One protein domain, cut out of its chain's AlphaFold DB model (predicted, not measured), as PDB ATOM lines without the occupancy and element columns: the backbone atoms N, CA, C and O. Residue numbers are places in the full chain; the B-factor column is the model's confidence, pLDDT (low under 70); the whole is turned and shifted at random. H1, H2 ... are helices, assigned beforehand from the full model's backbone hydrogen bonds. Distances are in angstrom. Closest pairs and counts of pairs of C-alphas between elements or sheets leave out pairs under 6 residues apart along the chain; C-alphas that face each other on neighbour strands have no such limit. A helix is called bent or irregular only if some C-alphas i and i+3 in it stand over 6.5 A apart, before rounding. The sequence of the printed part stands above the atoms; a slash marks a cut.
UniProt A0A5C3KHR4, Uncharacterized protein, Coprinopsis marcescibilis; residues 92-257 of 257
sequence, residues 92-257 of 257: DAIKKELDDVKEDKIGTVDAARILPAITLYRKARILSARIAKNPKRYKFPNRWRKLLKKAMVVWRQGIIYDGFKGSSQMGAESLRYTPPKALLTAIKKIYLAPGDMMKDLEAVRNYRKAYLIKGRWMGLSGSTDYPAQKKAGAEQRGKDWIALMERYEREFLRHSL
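What this domain is: This is residues 92 to 257 of the 257 residues of an uncharacterized protein of Coprinopsis marcescibilis (UniProt A0A5C3KHR4). Two helical hairpins, a long one of H7 and H8 and a shorter one of H2 and H3, meet at an angle by their open ends, so that their turns lie at opposite ends of a rod. H1 crosses H7 on the long hairpin, H6 crosses H2 on the short one, and the small H5 packs on H3. The printed part has 166 residues, with eight named helices, H1 to H8 in order, and no named strand: the class is all helix. It is only just loose, close to compact, with a radius of gyration of the C-alphas of 18.7 A and spans of 63 by 31 by 27 A.

Where its parts are: H1, residues 92 to 100, begins at C-alpha 92, (187.855, 245.355, 250.271). H2, residues 111 to 133, is 32.2 A long; it is neither bent nor irregular, but only just: C-alphas 113 and 116 are 6.3 A apart. H3, residues 141 to 161, is 30.0 A long. H4 is residues 167 to 170, H5 residues 172 to 175 and H6 residues 181 to 188. H7, residues 194 to 222, runs 43.4 A from C-alpha 194 at (213.391, 231.920, 254.454); it is only just irregular, with C-alphas 195 and 198 6.8 A apart. H8, residues 228 to 255, is 41.9 A long and irregular, with C-alphas 229 and 232 7.1 A apart; it ends at C-alpha 255, (203.667, 231.325, 260.851).

How they stand to each other: H7 is the hub, touching four helices. H1 only just touches its residues 206 to 210, with 3 pairs of C-alphas within 8 A, the closest Leu 98 and Lys 209 at 6.0 A, about perpendicular at 89 degrees. H7 and H8 form a hairpin, at a shallow tilt of 17 degrees, opposite ways; their closest C-alphas, of Ser 221 and Lys 231, are 4.5 A apart. Residues 197 to 201 of H7 touch residues 111 to 119 of H2, closest at the C-alphas of Leu 115 and Met 197, 7.2 A; the lines are only just about perpendicular, at 72 degrees. Residues 204 to 208 of H7 touch residues 159 to 161 of H3 at a steep tilt of 59 degrees, the same way; the closest C-alphas, of Ile 160 and Val 204, are 6.2 A apart. H2 and H3 form the other hairpin, at a shallow tilt of 26 degrees, opposite ways, closest at the C-alphas of Tyr 121 and Met 152, 5.7 A. H6 touches residues 120 to 127 of H2, about perpendicular at 82 degrees, closest at the C-alphas of Lys 123 and Ile 187, 5.6 A. H5 touches H3, closest at the C-alphas of Val 154 and Ser 174, 5.6 A. H4 is close to H3 but not clearly touching. H1 and H8 are apart. Every O i to N i+4 pair is within hydrogen-bond range in H1, H3 and H6, against 17 of 19 in H2, 23 of 25 in H7 and 22 of 24 in H8; H4 and H5 are too short for such a pair.

The domain as a whole: The two C-alphas farthest apart, of Lys 136 and Pro 227, are 63.5 A apart. The printed part has no cut, and no link is long. The mean pLDDT of the printed part is 74.5; 51 residues are under 70, among them residues 104 to 114 and 161 to 190.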
ATOM      1  N   ASP A  92     187.412 244.263 251.143       85.81
ATOM      2  CA  ASP A  92     187.855 245.355 250.271       85.81
ATOM      3  C   ASP A  92     188.010 246.678 251.027       85.81
ATOM      4  O   ASP A  92     188.969 247.412 250.796       85.81
ATOM      5  N   ALA A  93     187.104 246.973 251.966       84.06
ATOM      6  CA  ALA A  93     187.204 248.161 252.810       84.06
ATOM      7  C   ALA A  93     188.425 248.088 253.738       84.06
ATOM      8  O   ALA A  93     189.126 249.086 253.891       84.06
ATOM      9  N   ILE A  94     188.711 246.905 254.298       87.44
ATOM     10  CA  ILE A  94     189.912 246.655 255.105       87.44
ATOM     11  C   ILE A  94     191.161 246.898 254.266       87.44
ATOM     12  O   ILE A  94     192.027 247.668 254.674       87.44
ATOM     13  N   LYS A  95     191.249 246.267 253.089       87.81
ATOM     14  CA  LYS A  95     192.404 246.414 252.203       87.81
ATOM     15  C   LYS A  95     192.627 247.880 251.834       87.81
ATOM     16  O   LYS A  95     193.733 248.377 251.987       87.81
ATOM     17  N   LYS A  96     191.565 248.580 251.435       86.31
ATOM     18  CA  LYS A  96     191.626 250.001 251.085       86.31
ATOM     19  C   LYS A  96     192.117 250.862 252.254       86.31
ATOM     20  O   LYS A  96     193.034 251.646 252.069       86.31
ATOM     21  N   GLU A  97     191.556 250.694 253.454       85.38
ATOM     22  CA  GLU A  97     191.980 251.479 254.623       85.38
ATOM     23  C   GLU A  97     193.423 251.176 255.043       85.38
ATOM     24  O   GLU A  97     194.135 252.092 255.442       85.38
ATOM     25  N   LEU A  98     193.886 249.927 254.916       86.69
ATOM     26  CA  LEU A  98     195.292 249.577 255.143       86.69
ATOM     27  C   LEU A  98     196.219 250.186 254.076       86.69
ATOM     28  O   LEU A  98     197.299 250.679 254.407       86.69
ATOM     29  N   ASP A  99     195.821 250.154 252.807       85.31
ATOM     30  CA  ASP A  99     196.597 250.719 251.696       85.31
ATOM     31  C   ASP A  99     196.661 252.256 251.772       85.31
ATOM     32  O   ASP A  99     197.662 252.853 251.379       85.31
ATOM     33  N   ASP A 100     195.629 252.898 252.330       82.88
ATOM     34  CA  ASP A 100     195.562 254.353 252.473       82.88
ATOM     35  C   ASP A 100     196.451 254.891 253.616       82.88
ATOM     36  O   ASP A 100     196.812 256.074 253.584       82.88
ATOM     37  N   VAL A 101     196.834 254.053 254.596       80.62
ATOM     38  CA  VAL A 101     197.789 254.417 255.662       80.62
ATOM     39  C   VAL A 101     199.194 254.521 255.077       80.62
ATOM     40  O   VAL A 101     199.783 253.525 254.647       80.62
ATOM     41  N   LYS A 102     199.757 255.732 255.118       72.50
ATOM     42  CA  LYS A 102     201.102 255.997 254.601       72.50
ATOM     43  C   LYS A 102     202.164 255.229 255.408       72.50
ATOM     44  O   LYS A 102     202.125 255.197 256.640       72.50
ATOM     45  N   GLU A 103     203.126 254.612 254.718       70.44
ATOM     46  CA  GLU A 103     204.156 253.762 255.346       70.44
ATOM     47  C   GLU A 103     205.061 254.541 256.325       70.44
ATOM     48  O   GLU A 103     205.553 253.966 257.291       70.44
ATOM     49  N   ASP A 104     205.234 255.855 256.152       65.81
ATOM     50  CA  ASP A 104     205.984 256.706 257.089       65.81
ATOM     51  C   ASP A 104     205.295 256.840 258.460       65.81
ATOM     52  O   ASP A 104     205.954 257.117 259.466       65.81
ATOM     53  N   LYS A 105     203.974 256.613 258.529       63.84
ATOM     54  CA  LYS A 105     203.179 256.739 259.761       63.84
ATOM     55  C   LYS A 105     203.258 255.509 260.659       63.84
ATOM     56  O   LYS A 105     203.156 255.653 261.873       63.84
ATOM     57  N   ILE A 106     203.491 254.320 260.101       64.75
ATOM     58  CA  ILE A 106     203.682 253.076 260.878       64.75
ATOM     59  C   ILE A 106     205.125 252.887 261.381       64.75
ATOM     60  O   ILE A 106     205.469 251.822 261.908       64.75
ATOM     61  N   GLY A 107     205.955 253.927 261.223       59.88
ATOM     62  CA  GLY A 107     207.400 253.861 261.387       59.88
ATOM     63  C   GLY A 107     208.046 253.062 260.258       59.88
ATOM     64  O   GLY A 107     207.390 252.281 259.568       59.88
ATOM     65  N   THR A 108     209.356 253.206 260.074       55.62
ATOM     66  CA  THR A 108     210.081 252.291 259.196       55.62
ATOM     67  C   THR A 108     209.961 250.886 259.777       55.62
ATOM     68  O   THR A 108     210.584 250.541 260.786       55.62
ATOM     69  N   VAL A 109     209.165 250.041 259.117       57.53
ATOM     70  CA  VAL A 109     209.325 248.587 259.194       57.53
ATOM     71  C   VAL A 109     210.623 248.276 258.454       57.53
ATOM     72  O   VAL A 109     210.616 247.760 257.339       57.53
ATOM     73  N   ASP A 110     211.743 248.707 259.035       59.22
ATOM     74  CA  ASP A 110     213.059 248.465 258.483       59.22
ATOM     75  C   ASP A 110     213.281 246.960 258.538       59.22
ATOM     76  O   ASP A 110     213.514 246.375 259.602       59.22
ATOM     77  N   ALA A 111     213.132 246.324 257.378       59.75
ATOM     78  CA  ALA A 111     213.308 244.897 257.225       59.75
ATOM     79  C   ALA A 111     214.693 244.471 257.735       59.75
ATOM     80  O   ALA A 111     214.798 243.419 258.359       59.75
ATOM     81  N   ALA A 112     215.725 245.311 257.578       58.12
ATOM     82  CA  ALA A 112     217.067 245.025 258.076       58.12
ATOM     83  C   ALA A 112     217.117 244.931 259.611       58.12
ATOM     84  O   ALA A 112     217.883 244.136 260.152       58.12
ATOM     85  N   ARG A 113     216.269 245.688 260.316       60.09
ATOM     86  CA  ARG A 113     216.178 245.688 261.785       60.09
ATOM     87  C   ARG A 113     215.210 244.636 262.327       60.09
ATOM     88  O   ARG A 113     215.493 243.979 263.327       60.09
ATOM     89  N   ILE A 114     214.059 244.464 261.680       68.56
ATOM     90  CA  ILE A 114     212.958 243.636 262.194       68.56
ATOM     91  C   ILE A 114     213.120 242.162 261.813       68.56
ATOM     92  O   ILE A 114     212.781 241.289 262.618       68.56
ATOM     93  N   LEU A 115     213.664 241.854 260.629       70.62
ATOM     94  CA  LEU A 115     213.858 240.465 260.200       70.62
ATOM     95  C   LEU A 115     214.746 239.674 261.175       70.62
ATOM     96  O   LEU A 115     214.311 238.594 261.575       70.62
ATOM     97  N   PRO A 116     215.894 240.187 261.669       68.56
ATOM     98  CA  PRO A 116     216.689 239.483 262.678       68.56
ATOM     99  C   PRO A 116     215.909 239.177 263.963       68.56
ATOM    100  O   PRO A 116     216.017 238.076 264.512       68.56
ATOM    101  N   ALA A 117     215.073 240.110 264.430       72.88
ATOM    102  CA  ALA A 117     214.241 239.906 265.612       72.88
ATOM    103  C   ALA A 117     213.182 238.812 265.379       72.88
ATOM    104  O   ALA A 117     213.021 237.921 266.220       72.88
ATOM    105  N   ILE A 118     212.515 238.817 264.218       76.00
ATOM    106  CA  ILE A 118     211.586 237.753 263.794       76.00
ATOM    107  C   ILE A 118     212.317 236.405 263.729       76.00
ATOM    108  O   ILE A 118     211.835 235.401 264.266       76.00
ATOM    109  N   THR A 119     213.509 236.369 263.132       76.44
ATOM    110  CA  THR A 119     214.340 235.166 263.037       76.44
ATOM    111  C   THR A 119     214.682 234.613 264.423       76.44
ATOM    112  O   THR A 119     214.476 233.423 264.681       76.44
ATOM    113  N   LEU A 120     215.164 235.454 265.345       76.56
ATOM    114  CA  LEU A 120     215.483 235.053 266.721       76.56
ATOM    115  C   LEU A 120     214.249 234.540 267.468       76.56
ATOM    116  O   LEU A 120     214.320 233.499 268.130       76.56
ATOM    117  N   TYR A 121     213.108 235.212 267.305       82.69
ATOM    118  CA  TYR A 121     211.833 234.800 267.880       82.69
ATOM    119  C   TYR A 121     211.422 233.392 267.417       82.69
ATOM    120  O   TYR A 121     211.156 232.518 268.251       82.69
ATOM    121  N   ARG A 122     211.448 233.123 266.103       81.94
ATOM    122  CA  ARG A 122     211.128 231.800 265.529       81.94
ATOM    123  C   ARG A 122     212.076 230.717 266.029       81.94
ATOM    124  O   ARG A 122     211.632 229.683 266.539       81.94
ATOM    125  N   LYS A 123     213.390 230.957 265.955       80.50
ATOM    126  CA  LYS A 123     214.408 229.998 266.418       80.50
ATOM    127  C   LYS A 123     214.214 229.665 267.904       80.50
ATOM    128  O   LYS A 123     214.243 228.494 268.287       80.50
ATOM    129  N   ALA A 124     213.940 230.662 268.743       81.12
ATOM    130  CA  ALA A 124     213.665 230.454 270.163       81.12
ATOM    131  C   ALA A 124     212.378 229.673 270.426       81.12
ATOM    132  O   ALA A 124     212.344 228.821 271.320       81.12
ATOM    133  N   ARG A 125     211.334 229.905 269.632       85.69
ATOM    134  CA  ARG A 125     210.080 229.166 269.735       85.69
ATOM    135  C   ARG A 125     210.252 227.694 269.367       85.69
ATOM    136  O   ARG A 125     209.805 226.824 270.121       85.69
ATOM    137  N   ILE A 126     210.986 227.406 268.292       84.00
ATOM    138  CA  ILE A 126     211.374 226.042 267.911       84.00
ATOM    139  C   ILE A 126     212.209 225.392 269.016       84.00
ATOM    140  O   ILE A 126     211.929 224.257 269.407       84.00
ATOM    141  N   LEU A 127     213.207 226.096 269.561       81.38
ATOM    142  CA  LEU A 127     214.027 225.576 270.657       81.38
ATOM    143  C   LEU A 127     213.175 225.252 271.889       81.38
ATOM    144  O   LEU A 127     213.308 224.175 272.467       81.38
ATOM    145  N   SER A 128     212.257 226.145 272.259       84.62
ATOM    146  CA  SER A 128     211.327 225.951 273.373       84.62
ATOM    147  C   SER A 128     210.458 224.705 273.173       84.62
ATOM    148  O   SER A 128     210.346 223.875 274.081       84.62
ATOM    149  N   ALA A 129     209.918 224.511 271.964       83.94
ATOM    150  CA  ALA A 129     209.147 223.323 271.604       83.94
ATOM    151  C   ALA A 129     210.001 222.040 271.633       83.94
ATOM    152  O   ALA A 129     209.558 221.011 272.144       83.94
ATOM    153  N   ARG A 130     211.249 222.093 271.148       81.38
ATOM    154  CA  ARG A 130     212.195 220.962 271.191       81.38
ATOM    155  C   ARG A 130     212.563 220.573 272.623       81.38
ATOM    156  O   ARG A 130     212.603 219.380 272.924       81.38
ATOM    157  N   ILE A 131     212.797 221.546 273.506       76.81
ATOM    158  CA  ILE A 131     213.062 221.305 274.933       76.81
ATOM    159  C   ILE A 131     211.835 220.688 275.607       76.81
ATOM    160  O   ILE A 131     211.983 219.755 276.390       76.81
ATOM    161  N   ALA A 132     210.629 221.169 275.289       78.25
ATOM    162  CA  ALA A 132     209.393 220.612 275.833       78.25
ATOM    163  C   ALA A 132     209.169 219.151 275.400       78.25
ATOM    164  O   ALA A 132     208.780 218.334 276.228       78.25
ATOM    165  N   LYS A 133     209.461 218.816 274.136       83.56
ATOM    166  CA  LYS A 133     209.357 217.441 273.616       83.56
ATOM    167  C   LYS A 133     210.429 216.504 274.186       83.56
ATOM    168  O   LYS A 133     210.147 215.338 274.421       83.56
ATOM    169  N   ASN A 134     211.654 216.994 274.401       81.25
ATOM    170  CA  ASN A 134     212.802 216.171 274.807       81.25
ATOM    171  C   ASN A 134     213.575 216.764 276.001       81.25
ATOM    172  O   ASN A 134     214.767 217.057 275.871       81.25
ATOM    173  N   PRO A 135     212.955 216.916 277.184       69.44
ATOM    174  CA  PRO A 135     213.562 217.639 278.304       69.44
ATOM    175  C   PRO A 135     214.848 216.981 278.825       69.44
ATOM    176  O   PRO A 135     215.760 217.687 279.247       69.44
ATOM    177  N   LYS A 136     214.963 215.647 278.731       79.56
ATOM    178  CA  LYS A 136     216.133 214.871 279.190       79.56
ATOM    179  C   LYS A 136     217.432 215.195 278.436       79.56
ATOM    180  O   LYS A 136     218.507 214.938 278.960       79.56
ATOM    181  N   ARG A 137     217.353 215.759 277.221       72.50
ATOM    182  CA  ARG A 137     218.531 216.123 276.407       72.50
ATOM    183  C   ARG A 137     219.193 217.436 276.835       72.50
ATOM    184  O   ARG A 137     220.265 217.758 276.335       72.50
ATOM    185  N   TYR A 138     218.563 218.204 277.725       72.94
ATOM    186  CA  TYR A 138     219.017 219.542 278.089       72.94
ATOM    187  C   TYR A 138     219.365 219.612 279.572       72.94
ATOM    188  O   TYR A 138     218.608 219.162 280.429       72.94
ATOM    189  N   LYS A 139     220.493 220.248 279.891       67.88
ATOM    190  CA  LYS A 139     220.870 220.559 281.273       67.88
ATOM    191  C   LYS A 139     219.981 221.714 281.763       67.88
ATOM    192  O   LYS A 139     220.091 222.825 281.252       67.88
ATOM    193  N   PHE A 140     219.102 221.455 282.735       76.50
ATOM    194  CA  PHE A 140     218.140 222.417 283.320       76.50
ATOM    195  C   PHE A 140     216.991 222.889 282.394       76.50
ATOM    196  O   PHE A 140     216.776 224.096 282.246       76.50
ATOM    197  N   PRO A 141     216.184 221.986 281.805       70.19
ATOM    198  CA  PRO A 141     215.192 222.325 280.772       70.19
ATOM    199  C   PRO A 141     214.175 223.394 281.213       70.19
ATOM    200  O   PRO A 141     213.798 224.259 280.424       70.19
ATOM    201  N   ASN A 142     213.781 223.406 282.491       77.19
ATOM    202  CA  ASN A 142     212.848 224.399 283.037       77.19
ATOM    203  C   ASN A 142     213.443 225.816 283.076       77.19
ATOM    204  O   ASN A 142     212.753 226.785 282.750       77.19
ATOM    205  N   ARG A 143     214.733 225.945 283.418       76.00
ATOM    206  CA  ARG A 143     215.442 227.234 283.414       76.00
ATOM    207  C   ARG A 143     215.531 227.786 281.993       76.00
ATOM    208  O   ARG A 143     215.214 228.953 281.777       76.00
ATOM    209  N   TRP A 144     215.877 226.932 281.029       74.50
ATOM    210  CA  TRP A 144     215.926 227.287 279.609       74.50
ATOM    211  C   TRP A 144     214.573 227.768 279.083       74.50
ATOM    212  O   TRP A 144     214.493 228.839 278.488       74.50
ATOM    213  N   ARG A 145     213.487 227.042 279.371       78.38
ATOM    214  CA  ARG A 145     212.130 227.444 278.964       78.38
ATOM    215  C   ARG A 145     211.698 228.777 279.578       78.38
ATOM    216  O   ARG A 145     211.089 229.586 278.883       78.38
ATOM    217  N   LYS A 146     212.028 229.036 280.851       77.94
ATOM    218  CA  LYS A 146     211.721 230.318 281.516       77.94
ATOM    219  C   LYS A 146     212.447 231.487 280.842       77.94
ATOM    220  O   LYS A 146     211.823 232.518 280.606       77.94
ATOM    221  N   LEU A 147     213.730 231.320 280.518       74.44
ATOM    222  CA  LEU A 147     214.524 232.339 279.821       74.44
ATOM    223  C   LEU A 147     214.016 232.575 278.394       74.44
ATOM    224  O   LEU A 147     213.785 233.717 278.019       74.44
ATOM    225  N   LEU A 148     213.741 231.505 277.644       77.81
ATOM    226  CA  LEU A 148     213.161 231.587 276.299       77.81
ATOM    227  C   LEU A 148     211.815 232.315 276.297       77.81
ATOM    228  O   LEU A 148     211.580 233.157 275.440       77.81
ATOM    229  N   LYS A 149     210.935 232.036 277.270       80.12
ATOM    230  CA  LYS A 149     209.645 232.732 277.385       80.12
ATOM    231  C   LYS A 149     209.832 234.235 277.598       80.12
ATOM    232  O   LYS A 149     209.139 235.009 276.952       80.12
ATOM    233  N   LYS A 150     210.764 234.639 278.468       75.69
ATOM    234  CA  LYS A 150     211.086 236.058 278.687       75.69
ATOM    235  C   LYS A 150     211.637 236.714 277.418       75.69
ATOM    236  O   LYS A 150     211.114 237.744 277.015       75.69
ATOM    237  N   ALA A 151     212.606 236.069 276.763       73.31
ATOM    238  CA  ALA A 151     213.197 236.547 275.511       73.31
ATOM    239  C   ALA A 151     212.143 236.756 274.416       73.31
ATOM    240  O   ALA A 151     212.093 237.799 273.781       73.31
ATOM    241  N   MET A 152     211.247 235.782 274.234       80.75
ATOM    242  CA  MET A 152     210.185 235.859 273.230       80.75
ATOM    243  C   MET A 152     209.171 236.973 273.514       80.75
ATOM    244  O   MET A 152     208.652 237.548 272.566       80.75
ATOM    245  N   VAL A 153     208.859 237.274 274.781       80.00
ATOM    246  CA  VAL A 153     207.964 238.398 275.126       80.00
ATOM    247  C   VAL A 153     208.603 239.723 274.725       80.00
ATOM    248  O   VAL A 153     207.963 240.501 274.029       80.00
ATOM    249  N   VAL A 154     209.868 239.914 275.097       72.56
ATOM    250  CA  VAL A 154     210.687 241.080 274.737       72.56
ATOM    251  C   VAL A 154     210.740 241.245 273.219       72.56
ATOM    252  O   VAL A 154     210.312 242.266 272.696       72.56
ATOM    253  N   TRP A 155     211.174 240.219 272.482       76.00
ATOM    254  CA  TRP A 155     211.275 240.316 271.025       76.00
ATOM    255  C   TRP A 155     209.922 240.513 270.350       76.00
ATOM    256  O   TRP A 155     209.853 241.278 269.402       76.00
ATOM    257  N   ARG A 156     208.837 239.888 270.831       80.75
ATOM    258  CA  ARG A 156     207.482 240.159 270.317       80.75
ATOM    259  C   ARG A 156     207.111 241.626 270.512       80.75
ATOM    260  O   ARG A 156     206.583 242.227 269.586       80.75
ATOM    261  N   GLN A 157     207.371 242.185 271.693       74.38
ATOM    262  CA  GLN A 157     207.100 243.593 271.966       74.38
ATOM    263  C   GLN A 157     207.927 244.500 271.053       74.38
ATOM    264  O   GLN A 157     207.352 245.377 270.423       74.38
ATOM    265  N   GLY A 158     209.224 244.224 270.891       71.50
ATOM    266  CA  GLY A 158     210.068 244.920 269.920       71.50
ATOM    267  C   GLY A 158     209.501 244.818 268.500       71.50
ATOM    268  O   GLY A 158     209.124 245.814 267.911       71.50
ATOM    269  N   ILE A 159     209.307 243.616 267.960       77.00
ATOM    270  CA  ILE A 159     208.786 243.414 266.594       77.00
ATOM    271  C   ILE A 159     207.479 244.186 266.351       77.00
ATOM    272  O   ILE A 159     207.302 244.793 265.295       77.00
ATOM    273  N   ILE A 160     206.562 244.180 267.317       77.25
ATOM    274  CA  ILE A 160     205.230 244.765 267.152       77.25
ATOM    275  C   ILE A 160     205.239 246.283 267.349       77.25
ATOM    276  O   ILE A 160     204.634 246.990 266.543       77.25
ATOM    277  N   TYR A 161     205.920 246.779 268.383       69.69
ATOM    278  CA  TYR A 161     205.791 248.165 268.839       69.69
ATOM    279  C   TYR A 161     206.996 249.060 268.508       69.69
ATOM    280  O   TYR A 161     206.899 250.280 268.620       69.69
ATOM    281  N   ASP A 162     208.122 248.489 268.080       65.94
ATOM    282  CA  ASP A 162     209.339 249.240 267.771       65.94
ATOM    283  C   ASP A 162     209.165 250.134 266.533       65.94
ATOM    284  O   ASP A 162     208.883 249.657 265.429       65.94
ATOM    285  N   GLY A 163     209.383 251.437 266.700       54.88
ATOM    286  CA  GLY A 163     209.261 252.440 265.639       54.88
ATOM    287  C   GLY A 163     207.930 253.200 265.605       54.88
ATOM    288  O   GLY A 163     207.787 254.091 264.769       54.88
ATOM    289  N   PHE A 164     206.976 252.927 266.505       60.84
ATOM    290  CA  PHE A 164     205.848 253.846 266.698       60.84
ATOM    291  C   PHE A 164     206.337 255.168 267.311       60.84
ATOM    292  O   PHE A 164     206.953 255.183 268.376       60.84
ATOM    293  N   LYS A 165     206.032 256.307 266.674       44.56
ATOM    294  CA  LYS A 165     206.277 257.632 267.273       44.56
ATOM    295  C   LYS A 165     205.499 257.748 268.593       44.56
ATOM    296  O   LYS A 165     204.314 257.445 268.637       44.56
ATOM    297  N   GLY A 166     206.166 258.166 269.670       41.78
ATOM    298  CA  GLY A 166     205.562 258.246 271.009       41.78
ATOM    299  C   GLY A 166     205.615 256.947 271.823       41.78
ATOM    300  O   GLY A 166     205.159 256.930 272.963       41.78
ATOM    301  N   SER A 167     206.239 255.875 271.318       45.06
ATOM    302  CA  SER A 167     206.555 254.687 272.122       45.06
ATOM    303  C   SER A 167     207.710 254.919 273.111       45.06
ATOM    304  O   SER A 167     208.383 253.962 273.483       45.06
ATOM    305  N   SER A 168     207.968 256.157 273.548       38.81
ATOM    306  CA  SER A 168     209.041 256.500 274.496       38.81
ATOM    307  C   SER A 168     208.913 255.753 275.829       38.81
ATOM    308  O   SER A 168     209.921 255.497 276.478       38.81
ATOM    309  N   GLN A 169     207.712 255.286 276.194       39.12
ATOM    310  CA  GLN A 169     207.514 254.379 277.337       39.12
ATOM    311  C   GLN A 169     207.950 252.922 277.083       39.12
ATOM    312  O   GLN A 169     208.160 252.168 278.028       39.12
ATOM    313  N   MET A 170     208.094 252.506 275.824       41.38
ATOM    314  CA  MET A 170     208.675 251.225 275.402       41.38
ATOM    315  C   MET A 170     209.936 251.486 274.576       41.38
ATOM    316  O   MET A 170     210.082 250.931 273.483       41.38
ATOM    317  N   GLY A 171     210.812 252.370 275.072       38.69
ATOM    318  CA  GLY A 171     212.072 252.727 274.422       38.69
ATOM    319  C   GLY A 171     212.905 251.499 274.039       38.69
ATOM    320  O   GLY A 171     212.545 250.357 274.332       38.69
ATOM    321  N   ALA A 172     214.060 251.722 273.412       41.34
ATOM    322  CA  ALA A 172     215.012 250.679 273.009       41.34
ATOM    323  C   ALA A 172     215.257 249.578 274.077       41.34
ATOM    324  O   ALA A 172     215.646 248.463 273.744       41.34
ATOM    325  N   GLU A 173     214.957 249.860 275.351       38.38
ATOM    326  CA  GLU A 173     214.722 248.924 276.461       38.38
ATOM    327  C   GLU A 173     213.945 247.648 276.138       38.38
ATOM    328  O   GLU A 173     214.341 246.574 276.597       38.38
ATOM    329  N   SER A 174     212.892 247.713 275.321       40.09
ATOM    330  CA  SER A 174     212.129 246.522 274.921       40.09
ATOM    331  C   SER A 174     212.936 245.554 274.049       40.09
ATOM    332  O   SER A 174     212.540 244.401 273.921       40.09
ATOM    333  N   LEU A 175     214.089 245.975 273.514       46.41
ATOM    334  CA  LEU A 175     215.076 245.134 272.828       46.41
ATOM    335  C   LEU A 175     216.338 244.872 273.674       46.41
ATOM    336  O   LEU A 175     217.135 244.010 273.308       46.41
ATOM    337  N   ARG A 176     216.509 245.537 274.830       46.66
ATOM    338  CA  ARG A 176     217.709 245.429 275.694       46.66
ATOM    339  C   ARG A 176     217.853 244.088 276.410       46.66
ATOM    340  O   ARG A 176     218.887 243.830 277.027       46.66
ATOM    341  N   TYR A 177     216.851 243.206 276.367       50.47
ATOM    342  CA  TYR A 177     217.042 241.862 276.906       50.47
ATOM    343  C   TYR A 177     217.878 241.011 275.946       50.47
ATOM    344  O   TYR A 177     217.370 240.327 275.054       50.47
ATOM    345  N   THR A 178     219.175 240.993 276.216       57.34
ATOM    346  CA  THR A 178     220.112 240.055 275.610       57.34
ATOM    347  C   THR A 178     220.041 238.729 276.370       57.34
ATOM    348  O   THR A 178     220.394 238.670 277.554       57.34
ATOM    349  N   PRO A 179     219.581 237.625 275.753       59.03
ATOM    350  CA  PRO A 179     219.646 236.324 276.402       59.03
ATOM    351  C   PRO A 179     221.108 235.955 276.712       59.03
ATOM    352  O   PRO A 179     222.006 236.353 275.968       59.03
ATOM    353  N   PRO A 180     221.381 235.139 277.750       60.59
ATOM    354  CA  PRO A 180     222.740 234.690 278.048       60.59
ATOM    355  C   PRO A 180     223.444 234.128 276.804       60.59
ATOM    356  O   PRO A 180     222.820 233.394 276.037       60.59
ATOM    357  N   LYS A 181     224.746 234.397 276.630       67.44
ATOM    358  CA  LYS A 181     225.524 234.017 275.429       67.44
ATOM    359  C   LYS A 181     225.310 232.564 274.992       67.44
ATOM    360  O   LYS A 181     225.045 232.299 273.825       67.44
ATOM    361  N   ALA A 182     225.318 231.624 275.939       61.50
ATOM    362  CA  ALA A 182     225.066 230.208 275.665       61.50
ATOM    363  C   ALA A 182     223.674 229.940 275.057       61.50
ATOM    364  O   ALA A 182     223.527 229.067 274.200       61.50
ATOM    365  N   LEU A 183     222.655 230.690 275.487       62.59
ATOM    366  CA  LEU A 183     221.303 230.616 274.941       62.59
ATOM    367  C   LEU A 183     221.241 231.200 273.534       62.59
ATOM    368  O   LEU A 183     220.688 230.554 272.645       62.59
ATOM    369  N   LEU A 184     221.871 232.350 273.308       67.56
ATOM    370  CA  LEU A 184     221.949 232.945 271.977       67.56
ATOM    371  C   LEU A 184     222.666 232.017 270.985       67.56
ATOM    372  O   LEU A 184     222.149 231.763 269.902       67.56
ATOM    373  N   THR A 185     223.794 231.418 271.377       68.19
ATOM    374  CA  THR A 185     224.505 230.425 270.556       68.19
ATOM    375  C   THR A 185     223.629 229.214 270.225       68.19
ATOM    376  O   THR A 185     223.637 228.743 269.090       68.19
ATOM    377  N   ALA A 186     222.860 228.699 271.190       63.47
ATOM    378  CA  ALA A 186     221.960 227.568 270.957       63.47
ATOM    379  C   ALA A 186     220.819 227.917 269.984       63.47
ATOM    380  O   ALA A 186     220.458 227.090 269.149       63.47
ATOM    381  N   ILE A 187     220.281 229.137 270.075       65.38
ATOM    382  CA  ILE A 187     219.250 229.654 269.169       65.38
ATOM    383  C   ILE A 187     219.824 229.826 267.759       65.38
ATOM    384  O   ILE A 187     219.233 229.312 266.815       65.38
ATOM    385  N   LYS A 188     220.989 230.476 267.610       67.50
ATOM    386  CA  LYS A 188     221.607 230.769 266.303       67.50
ATOM    387  C   LYS A 188     221.840 229.511 265.452       67.50
ATOM    388  O   LYS A 188     221.603 229.560 264.249       67.50
ATOM    389  N   LYS A 189     222.179 228.376 266.082       68.06
ATOM    390  CA  LYS A 189     222.384 227.061 265.433       68.06
ATOM    391  C   LYS A 189     221.136 226.446 264.786       68.06
ATOM    392  O   LYS A 189     221.246 225.435 264.097       68.06
ATOM    393  N   ILE A 190     219.942 226.977 265.045       67.06
ATOM    394  CA  ILE A 190     218.708 226.471 264.438       67.06
ATOM    395  C   ILE A 190     218.573 227.073 263.041       67.06
ATOM    396  O   ILE A 190     218.437 228.284 262.904       67.06
ATOM    397  N   TYR A 191     218.586 226.221 262.020       72.25
ATOM    398  CA  TYR A 191     218.280 226.606 260.644       72.25
ATOM    399  C   TYR A 191     216.773 226.865 260.465       72.25
ATOM    400  O   TYR A 191     215.951 226.141 261.038       72.25
ATOM    401  N   LEU A 192     216.423 227.890 259.683       65.19
ATOM    402  CA  LEU A 192     215.053 228.251 259.306       65.19
ATOM    403  C   LEU A 192     214.987 228.455 257.794       65.19
ATOM    404  O   LEU A 192     215.873 229.088 257.235       65.19
ATOM    405  N   ALA A 193     213.916 227.977 257.160       62.19
ATOM    406  CA  ALA A 193     213.659 228.284 255.759       62.19
ATOM    407  C   ALA A 193     213.186 229.749 255.607       62.19
ATOM    408  O   ALA A 193     212.340 230.197 256.391       62.19
ATOM    409  N   PRO A 194     213.681 230.494 254.602       59.34
ATOM    410  CA  PRO A 194     213.391 231.920 254.454       59.34
ATOM    411  C   PRO A 194     211.954 232.255 254.016       59.34
ATOM    412  O   PRO A 194     211.487 233.364 254.266       59.34
ATOM    413  N   GLY A 195     211.220 231.303 253.427       58.97
ATOM    414  CA  GLY A 195     209.937 231.555 252.753       58.97
ATOM    415  C   GLY A 195     208.812 232.161 253.607       58.97
ATOM    416  O   GLY A 195     207.984 232.896 253.075       58.97
ATOM    417  N   ASP A 196     208.780 231.919 254.922       68.31
ATOM    418  CA  ASP A 196     207.695 232.440 255.778       68.31
ATOM    419  C   ASP A 196     207.984 233.827 256.371       68.31
ATOM    420  O   ASP A 196     207.069 234.482 256.867       68.31
ATOM    421  N   MET A 197     209.233 234.308 256.310       72.06
ATOM    422  CA  MET A 197     209.615 235.566 256.969       72.06
ATOM    423  C   MET A 197     208.915 236.786 256.355       72.06
ATOM    424  O   MET A 197     208.590 237.735 257.065       72.06
ATOM    425  N   MET A 198     208.611 236.742 255.055       76.56
ATOM    426  CA  MET A 198     207.870 237.812 254.379       76.56
ATOM    427  C   MET A 198     206.410 237.894 254.835       76.56
ATOM    428  O   MET A 198     205.878 238.993 254.968       76.56
ATOM    429  N   LYS A 199     205.780 236.752 255.146       82.50
ATOM    430  CA  LYS A 199     204.413 236.711 255.692       82.50
ATOM    431  C   LYS A 199     204.361 237.237 257.121       82.50
ATOM    432  O   LYS A 199     203.401 237.905 257.492       82.50
ATOM    433  N   ASP A 200     205.391 236.953 257.920       81.62
ATOM    434  CA  ASP A 200     205.535 237.531 259.259       81.62
ATOM    435  C   ASP A 200     205.671 239.056 259.185       81.62
ATOM    436  O   ASP A 200     204.993 239.775 259.918       81.62
ATOM    437  N   LEU A 201     206.497 239.557 258.261       81.12
ATOM    438  CA  LEU A 201     206.691 240.991 258.056       81.12
ATOM    439  C   LEU A 201     205.404 241.688 257.586       81.12
ATOM    440  O   LEU A 201     205.074 242.769 258.072       81.12
ATOM    441  N   GLU A 202     204.644 241.057 256.691       86.00
ATOM    442  CA  GLU A 202     203.336 241.554 256.254       86.00
ATOM    443  C   GLU A 202     202.313 241.578 257.399       86.00
ATOM    444  O   GLU A 202     201.629 242.584 257.590       86.00
ATOM    445  N   ALA A 203     202.246 240.522 258.217       88.88
ATOM    446  CA  ALA A 203     201.370 240.480 259.386       88.88
ATOM    447  C   ALA A 203     201.721 241.580 260.406       88.88
ATOM    448  O   ALA A 203     200.828 242.246 260.930       88.88
ATOM    449  N   VAL A 204     203.012 241.827 260.648       84.69
ATOM    450  CA  VAL A 204     203.483 242.924 261.511       84.69
ATOM    451  C   VAL A 204     203.115 244.288 260.921       84.69
ATOM    452  O   VAL A 204     202.616 245.149 261.644       84.69
ATOM    453  N   ARG A 205     203.290 244.490 259.609       84.50
ATOM    454  CA  ARG A 205     202.878 245.729 258.930       84.50
ATOM    455  C   ARG A 205     201.376 245.975 259.094       84.50
ATOM    456  O   ARG A 205     200.975 247.057 259.519       84.50
ATOM    457  N   ASN A 206     200.553 244.966 258.815       89.44
ATOM    458  CA  ASN A 206     199.095 245.064 258.910       89.44
ATOM    459  C   ASN A 206     198.622 245.295 260.348       89.44
ATOM    460  O   ASN A 206     197.717 246.099 260.568       89.44
ATOM    461  N   TYR A 207     199.276 244.670 261.334       89.94
ATOM    462  CA  TYR A 207     199.055 244.980 262.746       89.94
ATOM    463  C   TYR A 207     199.262 246.472 263.020       89.94
ATOM    464  O   TYR A 207     198.407 247.118 263.626       89.94
ATOM    465  N   ARG A 208     200.393 247.035 262.570       83.81
ATOM    466  CA  ARG A 208     200.743 248.426 262.880       83.81
ATOM    467  C   ARG A 208     199.787 249.421 262.240       83.81
ATOM    468  O   ARG A 208     199.351 250.363 262.898       83.81
ATOM    469  N   LYS A 209     199.403 249.170 260.988       85.56
ATOM    470  CA  LYS A 209     198.373 249.944 260.286       85.56
ATOM    471  C   LYS A 209     197.037 249.888 261.030       85.56
ATOM    472  O   LYS A 209     196.465 250.931 261.337       85.56
ATOM    473  N   ALA A 210     196.587 248.691 261.414       87.44
ATOM    474  CA  ALA A 210     195.355 248.508 262.183       87.44
ATOM    475  C   ALA A 210     195.388 249.236 263.541       87.44
ATOM    476  O   ALA A 210     194.383 249.818 263.946       87.44
ATOM    477  N   TYR A 211     196.537 249.257 264.225       85.69
ATOM    478  CA  TYR A 211     196.715 249.989 265.482       85.69
ATOM    479  C   TYR A 211     196.500 251.503 265.311       85.69
ATOM    480  O   TYR A 211     195.793 252.114 266.116       85.69
ATOM    481  N   LEU A 212     197.054 252.108 264.252       79.75
ATOM    482  CA  LEU A 212     196.854 253.535 263.962       79.75
ATOM    483  C   LEU A 212     195.396 253.851 263.615       79.75
ATOM    484  O   LEU A 212     194.827 254.811 264.136       79.75
ATOM    485  N   ILE A 213     194.774 253.020 262.773       84.38
ATOM    486  CA  ILE A 213     193.376 253.198 262.366       84.38
ATOM    487  C   ILE A 213     192.451 253.094 263.586       84.38
ATOM    488  O   ILE A 213     191.586 253.949 263.785       84.38
ATOM    489  N   LYS A 214     192.682 252.103 264.459       87.44
ATOM    490  CA  LYS A 214     192.013 251.994 265.762       87.44
ATOM    491  C   LYS A 214     192.162 253.286 266.568       87.44
ATOM    492  O   LYS A 214     191.161 253.787 267.076       87.44
ATOM    493  N   GLY A 215     193.392 253.783 266.731       80.31
ATOM    494  CA  GLY A 215     193.683 254.980 267.525       80.31
ATOM    495  C   GLY A 215     192.829 256.172 267.098       80.31
ATOM    496  O   GLY A 215     192.174 256.785 267.938       80.31
ATOM    497  N   ARG A 216     192.729 256.404 265.784       81.81
ATOM    498  CA  ARG A 216     191.865 257.442 265.209       81.81
ATOM    499  C   ARG A 216     190.393 257.250 265.559       81.81
ATOM    500  O   ARG A 216     189.754 258.182 266.030       81.81
ATOM    501  N   TRP A 217     189.830 256.065 265.324       83.62
ATOM    502  CA  TRP A 217     188.402 255.830 265.572       83.62
ATOM    503  C   TRP A 217     188.032 255.986 267.051       83.62
ATOM    504  O   TRP A 217     187.006 256.586 267.377       83.62
ATOM    505  N   MET A 218     188.906 255.529 267.948       81.81
ATOM    506  CA  MET A 218     188.734 255.731 269.387       81.81
ATOM    507  C   MET A 218     188.883 257.208 269.786       81.81
ATOM    508  O   MET A 218     188.118 257.684 270.623       81.81
ATOM    509  N   GLY A 219     189.806 257.948 269.160       79.00
ATOM    510  CA  GLY A 219     189.961 259.395 269.341       79.00
ATOM    511  C   GLY A 219     188.716 260.175 268.911       79.00
ATOM    512  O   GLY A 219     188.183 260.967 269.688       79.00
ATOM    513  N   LEU A 220     188.167 259.872 267.730       80.25
ATOM    514  CA  LEU A 220     186.917 260.466 267.237       80.25
ATOM    515  C   LEU A 220     185.732 260.178 268.167       80.25
ATOM    516  O   LEU A 220     184.924 261.063 268.433       80.25
ATOM    517  N   SER A 221     185.637 258.961 268.707       80.25
ATOM    518  CA  SER A 221     184.600 258.620 269.688       80.25
ATOM    519  C   SER A 221     184.722 259.431 270.986       80.25
ATOM    520  O   SER A 221     183.703 259.751 271.600       80.25
ATOM    521  N   GLY A 222     185.948 259.742 271.419       76.19
ATOM    522  CA  GLY A 222     186.226 260.502 272.640       76.19
ATOM    523  C   GLY A 222     186.189 262.026 272.472       76.19
ATOM    524  O   GLY A 222     186.026 262.734 273.461       76.19
ATOM    525  N   SER A 223     186.308 262.537 271.243       79.50
ATOM    526  CA  SER A 223     186.386 263.975 270.954       79.50
ATOM    527  C   SER A 223     185.072 264.711 271.235       79.50
ATOM    528  O   SER A 223     183.982 264.218 270.938       79.50
ATOM    529  N   THR A 224     185.153 265.924 271.782       79.81
ATOM    530  CA  THR A 224     184.001 266.819 271.977       79.81
ATOM    531  C   THR A 224     183.435 267.343 270.662       79.81
ATOM    532  O   THR A 224     182.226 267.546 270.571       79.81
ATOM    533  N   ASP A 225     184.280 267.469 269.640       80.06
ATOM    534  CA  ASP A 225     183.961 268.145 268.377       80.06
ATOM    535  C   ASP A 225     183.399 267.179 267.324       80.06
ATOM    536  O   ASP A 225     182.879 267.583 266.282       80.06
ATOM    537  N   TYR A 226     183.463 265.876 267.599       78.19
ATOM    538  CA  TYR A 226     182.898 264.861 266.725       78.19
ATOM    539  C   TYR A 226     181.371 264.760 266.905       78.19
ATOM    540  O   TYR A 226     180.897 264.686 268.047       78.19
ATOM    541  N   PRO A 227     180.569 264.705 265.817       86.00
ATOM    542  CA  PRO A 227     179.110 264.680 265.916       86.00
ATOM    543  C   PRO A 227     178.607 263.561 266.835       86.00
ATOM    544  O   PRO A 227     178.881 262.388 266.590       86.00
ATOM    545  N   ALA A 228     177.826 263.912 267.864       85.44
ATOM    546  CA  ALA A 228     177.375 262.975 268.902       85.44
ATOM    547  C   ALA A 228     176.695 261.719 268.329       85.44
ATOM    548  O   ALA A 228     177.002 260.601 268.738       85.44
ATOM    549  N   GLN A 229     175.856 261.896 267.305       85.81
ATOM    550  CA  GLN A 229     175.173 260.812 266.589       85.81
ATOM    551  C   GLN A 229     176.113 259.819 265.880       85.81
ATOM    552  O   GLN A 229     175.703 258.705 265.586       85.81
ATOM    553  N   LYS A 230     177.373 260.197 265.621       84.62
ATOM    554  CA  LYS A 230     178.386 259.353 264.968       84.62
ATOM    555  C   LYS A 230     179.363 258.698 265.950       84.62
ATOM    556  O   LYS A 230     180.139 257.837 265.535       84.62
ATOM    557  N   LYS A 231     179.352 259.078 267.236       85.12
ATOM    558  CA  LYS A 231     180.312 258.582 268.243       85.12
ATOM    559  C   LYS A 231     180.199 257.079 268.475       85.12
ATOM    560  O   LYS A 231     181.212 256.396 268.447       85.12
ATOM    561  N   ALA A 232     178.979 256.557 268.612       88.00
ATOM    562  CA  ALA A 232     178.757 255.121 268.798       88.00
ATOM    563  C   ALA A 232     179.279 254.293 267.608       88.00
ATOM    564  O   ALA A 232     179.918 253.260 267.805       88.00
ATOM    565  N   GLY A 233     179.069 254.776 266.377       86.94
ATOM    566  CA  GLY A 233     179.617 254.150 265.170       86.94
ATOM    567  C   GLY A 233     181.148 254.180 265.143       86.94
ATOM    568  O   GLY A 233     181.780 253.168 264.854       86.94
ATOM    569  N   ALA A 234     181.760 255.304 265.533       84.81
ATOM    570  CA  ALA A 234     183.214 255.413 265.661       84.81
ATOM    571  C   ALA A 234     183.788 254.468 266.733       84.81
ATOM    572  O   ALA A 234     184.803 253.817 266.493       84.81
ATOM    573  N   GLU A 235     183.129 254.334 267.886       88.88
ATOM    574  CA  GLU A 235     183.541 253.402 268.939       88.88
ATOM    575  C   GLU A 235     183.489 251.948 268.454       88.88
ATOM    576  O   GLU A 235     184.446 251.191 268.634       88.88
ATOM    577  N   GLN A 236     182.387 251.556 267.806       89.88
ATOM    578  CA  GLN A 236     182.239 250.211 267.259       89.88
ATOM    579  C   GLN A 236     183.295 249.936 266.188       89.88
ATOM    580  O   GLN A 236     183.961 248.903 266.230       89.88
ATOM    581  N   ARG A 237     183.533 250.901 265.295       85.06
ATOM    582  CA  ARG A 237     184.587 250.814 264.286       85.06
ATOM    583  C   ARG A 237     185.966 250.643 264.920       85.06
ATOM    584  O   ARG A 237     186.757 249.818 264.466       85.06
ATOM    585  N   GLY A 238     186.241 251.370 266.001       86.81
ATOM    586  CA  GLY A 238     187.448 251.197 266.803       86.81
ATOM    587  C   GLY A 238     187.589 249.772 267.346       86.81
ATOM    588  O   GLY A 238     188.662 249.180 267.228       86.81
ATOM    589  N   LYS A 239     186.508 249.184 267.876       88.50
ATOM    590  CA  LYS A 239     186.484 247.793 268.368       88.50
ATOM    591  C   LYS A 239     186.714 246.767 267.263       88.50
ATOM    592  O   LYS A 239     187.472 245.820 267.469       88.50
ATOM    593  N   ASP A 240     186.136 246.965 266.088       89.94
ATOM    594  CA  ASP A 240     186.347 246.051 264.966       89.94
ATOM    595  C   ASP A 240     187.817 246.065 264.504       89.94
ATOM    596  O   ASP A 240     188.411 245.017 264.230       89.94
ATOM    597  N   TRP A 241     188.454 247.241 264.506       88.94
ATOM    598  CA  TRP A 241     189.888 247.368 264.234       88.94
ATOM    599  C   TRP A 241     190.770 246.771 265.340       88.94
ATOM    600  O   TRP A 241     191.832 246.233 265.027       88.94
ATOM    601  N   ILE A 242     190.328 246.769 266.607       89.31
ATOM    602  CA  ILE A 242     190.987 245.990 267.674       89.31
ATOM    603  C   ILE A 242     190.968 244.499 267.328       89.31
ATOM    604  O   ILE A 242     192.012 243.847 267.379       89.31
ATOM    605  N   ALA A 243     189.817 243.963 266.919       90.81
ATOM    606  CA  ALA A 243     189.696 242.551 266.563       90.81
ATOM    607  C   ALA A 243     190.589 242.170 265.363       90.81
ATOM    608  O   ALA A 243     191.213 241.102 265.362       90.81
ATOM    609  N   LEU A 244     190.690 243.049 264.358       91.50
ATOM    610  CA  LEU A 244     191.588 242.878 263.210       91.50
ATOM    611  C   LEU A 244     193.065 242.930 263.611       91.50
ATOM    612  O   LEU A 244     193.837 242.053 263.224       91.50
ATOM    613  N   MET A 245     193.454 243.896 264.441       90.44
ATOM    614  CA  MET A 245     194.809 244.004 264.983       90.44
ATOM    615  C   MET A 245     195.218 242.717 265.726       90.44
ATOM    616  O   MET A 245     196.267 242.135 265.446       90.44
ATOM    617  N   GLU A 246     194.365 242.206 266.618       89.69
ATOM    618  CA  GLU A 246     194.604 240.944 267.334       89.69
ATOM    619  C   GLU A 246     194.690 239.732 266.398       89.69
ATOM    620  O   GLU A 246     195.412 238.764 266.664       89.69
ATOM    621  N   ARG A 247     193.946 239.747 265.286       92.69
ATOM    622  CA  ARG A 247     194.041 238.708 264.259       92.69
ATOM    623  C   ARG A 247     195.407 238.722 263.576       92.69
ATOM    624  O   ARG A 247     196.013 237.656 263.501       92.69
ATOM    625  N   TYR A 248     195.910 239.877 263.147       91.19
ATOM    626  CA  TYR A 248     197.236 239.973 262.521       91.19
ATOM    627  C   TYR A 248     198.358 239.559 263.471       91.19
ATOM    628  O   TYR A 248     199.282 238.847 263.079       91.19
ATOM    629  N   GLU A 249     198.240 239.903 264.755       89.12
ATOM    630  CA  GLU A 249     199.178 239.412 265.761       89.12
ATOM    631  C   GLU A 249     199.148 237.881 265.864       89.12
ATOM    632  O   GLU A 249     200.192 237.231 265.878       89.12
ATOM    633  N   ARG A 250     197.955 237.271 265.891       89.00
ATOM    634  CA  ARG A 250     197.820 235.807 265.881       89.00
ATOM    635  C   ARG A 250     198.377 235.175 264.607       89.00
ATOM    636  O   ARG A 250     198.922 234.078 264.696       89.00
ATOM    637  N   GLU A 251     198.257 235.829 263.455       89.75
ATOM    638  CA  GLU A 251     198.819 235.361 262.183       89.75
ATOM    639  C   GLU A 251     200.356 235.354 262.218       89.75
ATOM    640  O   GLU A 251     200.953 234.309 261.950       89.75
ATOM    641  N   PHE A 252     200.992 236.431 262.693       87.25
ATOM    642  CA  PHE A 252     202.433 236.455 262.995       87.25
ATOM    643  C   PHE A 252     202.830 235.326 263.967       87.25
ATOM    644  O   PHE A 252     203.787 234.573 263.765       87.25
ATOM    645  N   LEU A 253     202.041 235.123 265.025       83.19
ATOM    646  CA  LEU A 253     202.258 234.030 265.969       83.19
ATOM    647  C   LEU A 253     201.942 232.647 265.375       83.19
ATOM    648  O   LEU A 253     202.264 231.644 266.005       83.19
ATOM    649  N   ARG A 254     201.312 232.517 264.214       82.81
ATOM    650  CA  ARG A 254     200.998 231.208 263.627       82.81
ATOM    651  C   ARG A 254     202.089 230.741 262.672       82.81
ATOM    652  O   ARG A 254     202.465 229.577 262.748       82.81
ATOM    653  N   HIS A 255     202.609 231.631 261.829       70.50
ATOM    654  CA  HIS A 255     203.667 231.325 260.851       70.50
ATOM    655  C   HIS A 255     205.048 231.112 261.494       70.50
ATOM    656  O   HIS A 255     205.961 230.531 260.907       70.50
ATOM    657  N   SER A 256     205.199 231.529 262.749       57.19
ATOM    658  CA  SER A 256     206.445 231.420 263.500       57.19
ATOM    659  C   SER A 256     206.735 230.028 264.109       57.19
ATOM    660  O   SER A 256     207.631 229.919 264.954       57.19
ATOM    661  N   LEU A 257     206.024 228.967 263.694       58.41
ATOM    662  CA  LEU A 257     206.237 227.551 264.068       58.41
ATOM    663  C   LEU A 257     206.588 226.686 262.860       58.41
ATOM    664  O   LEU A 257     207.422 225.774 263.063       58.41
TER     665      LEU A 257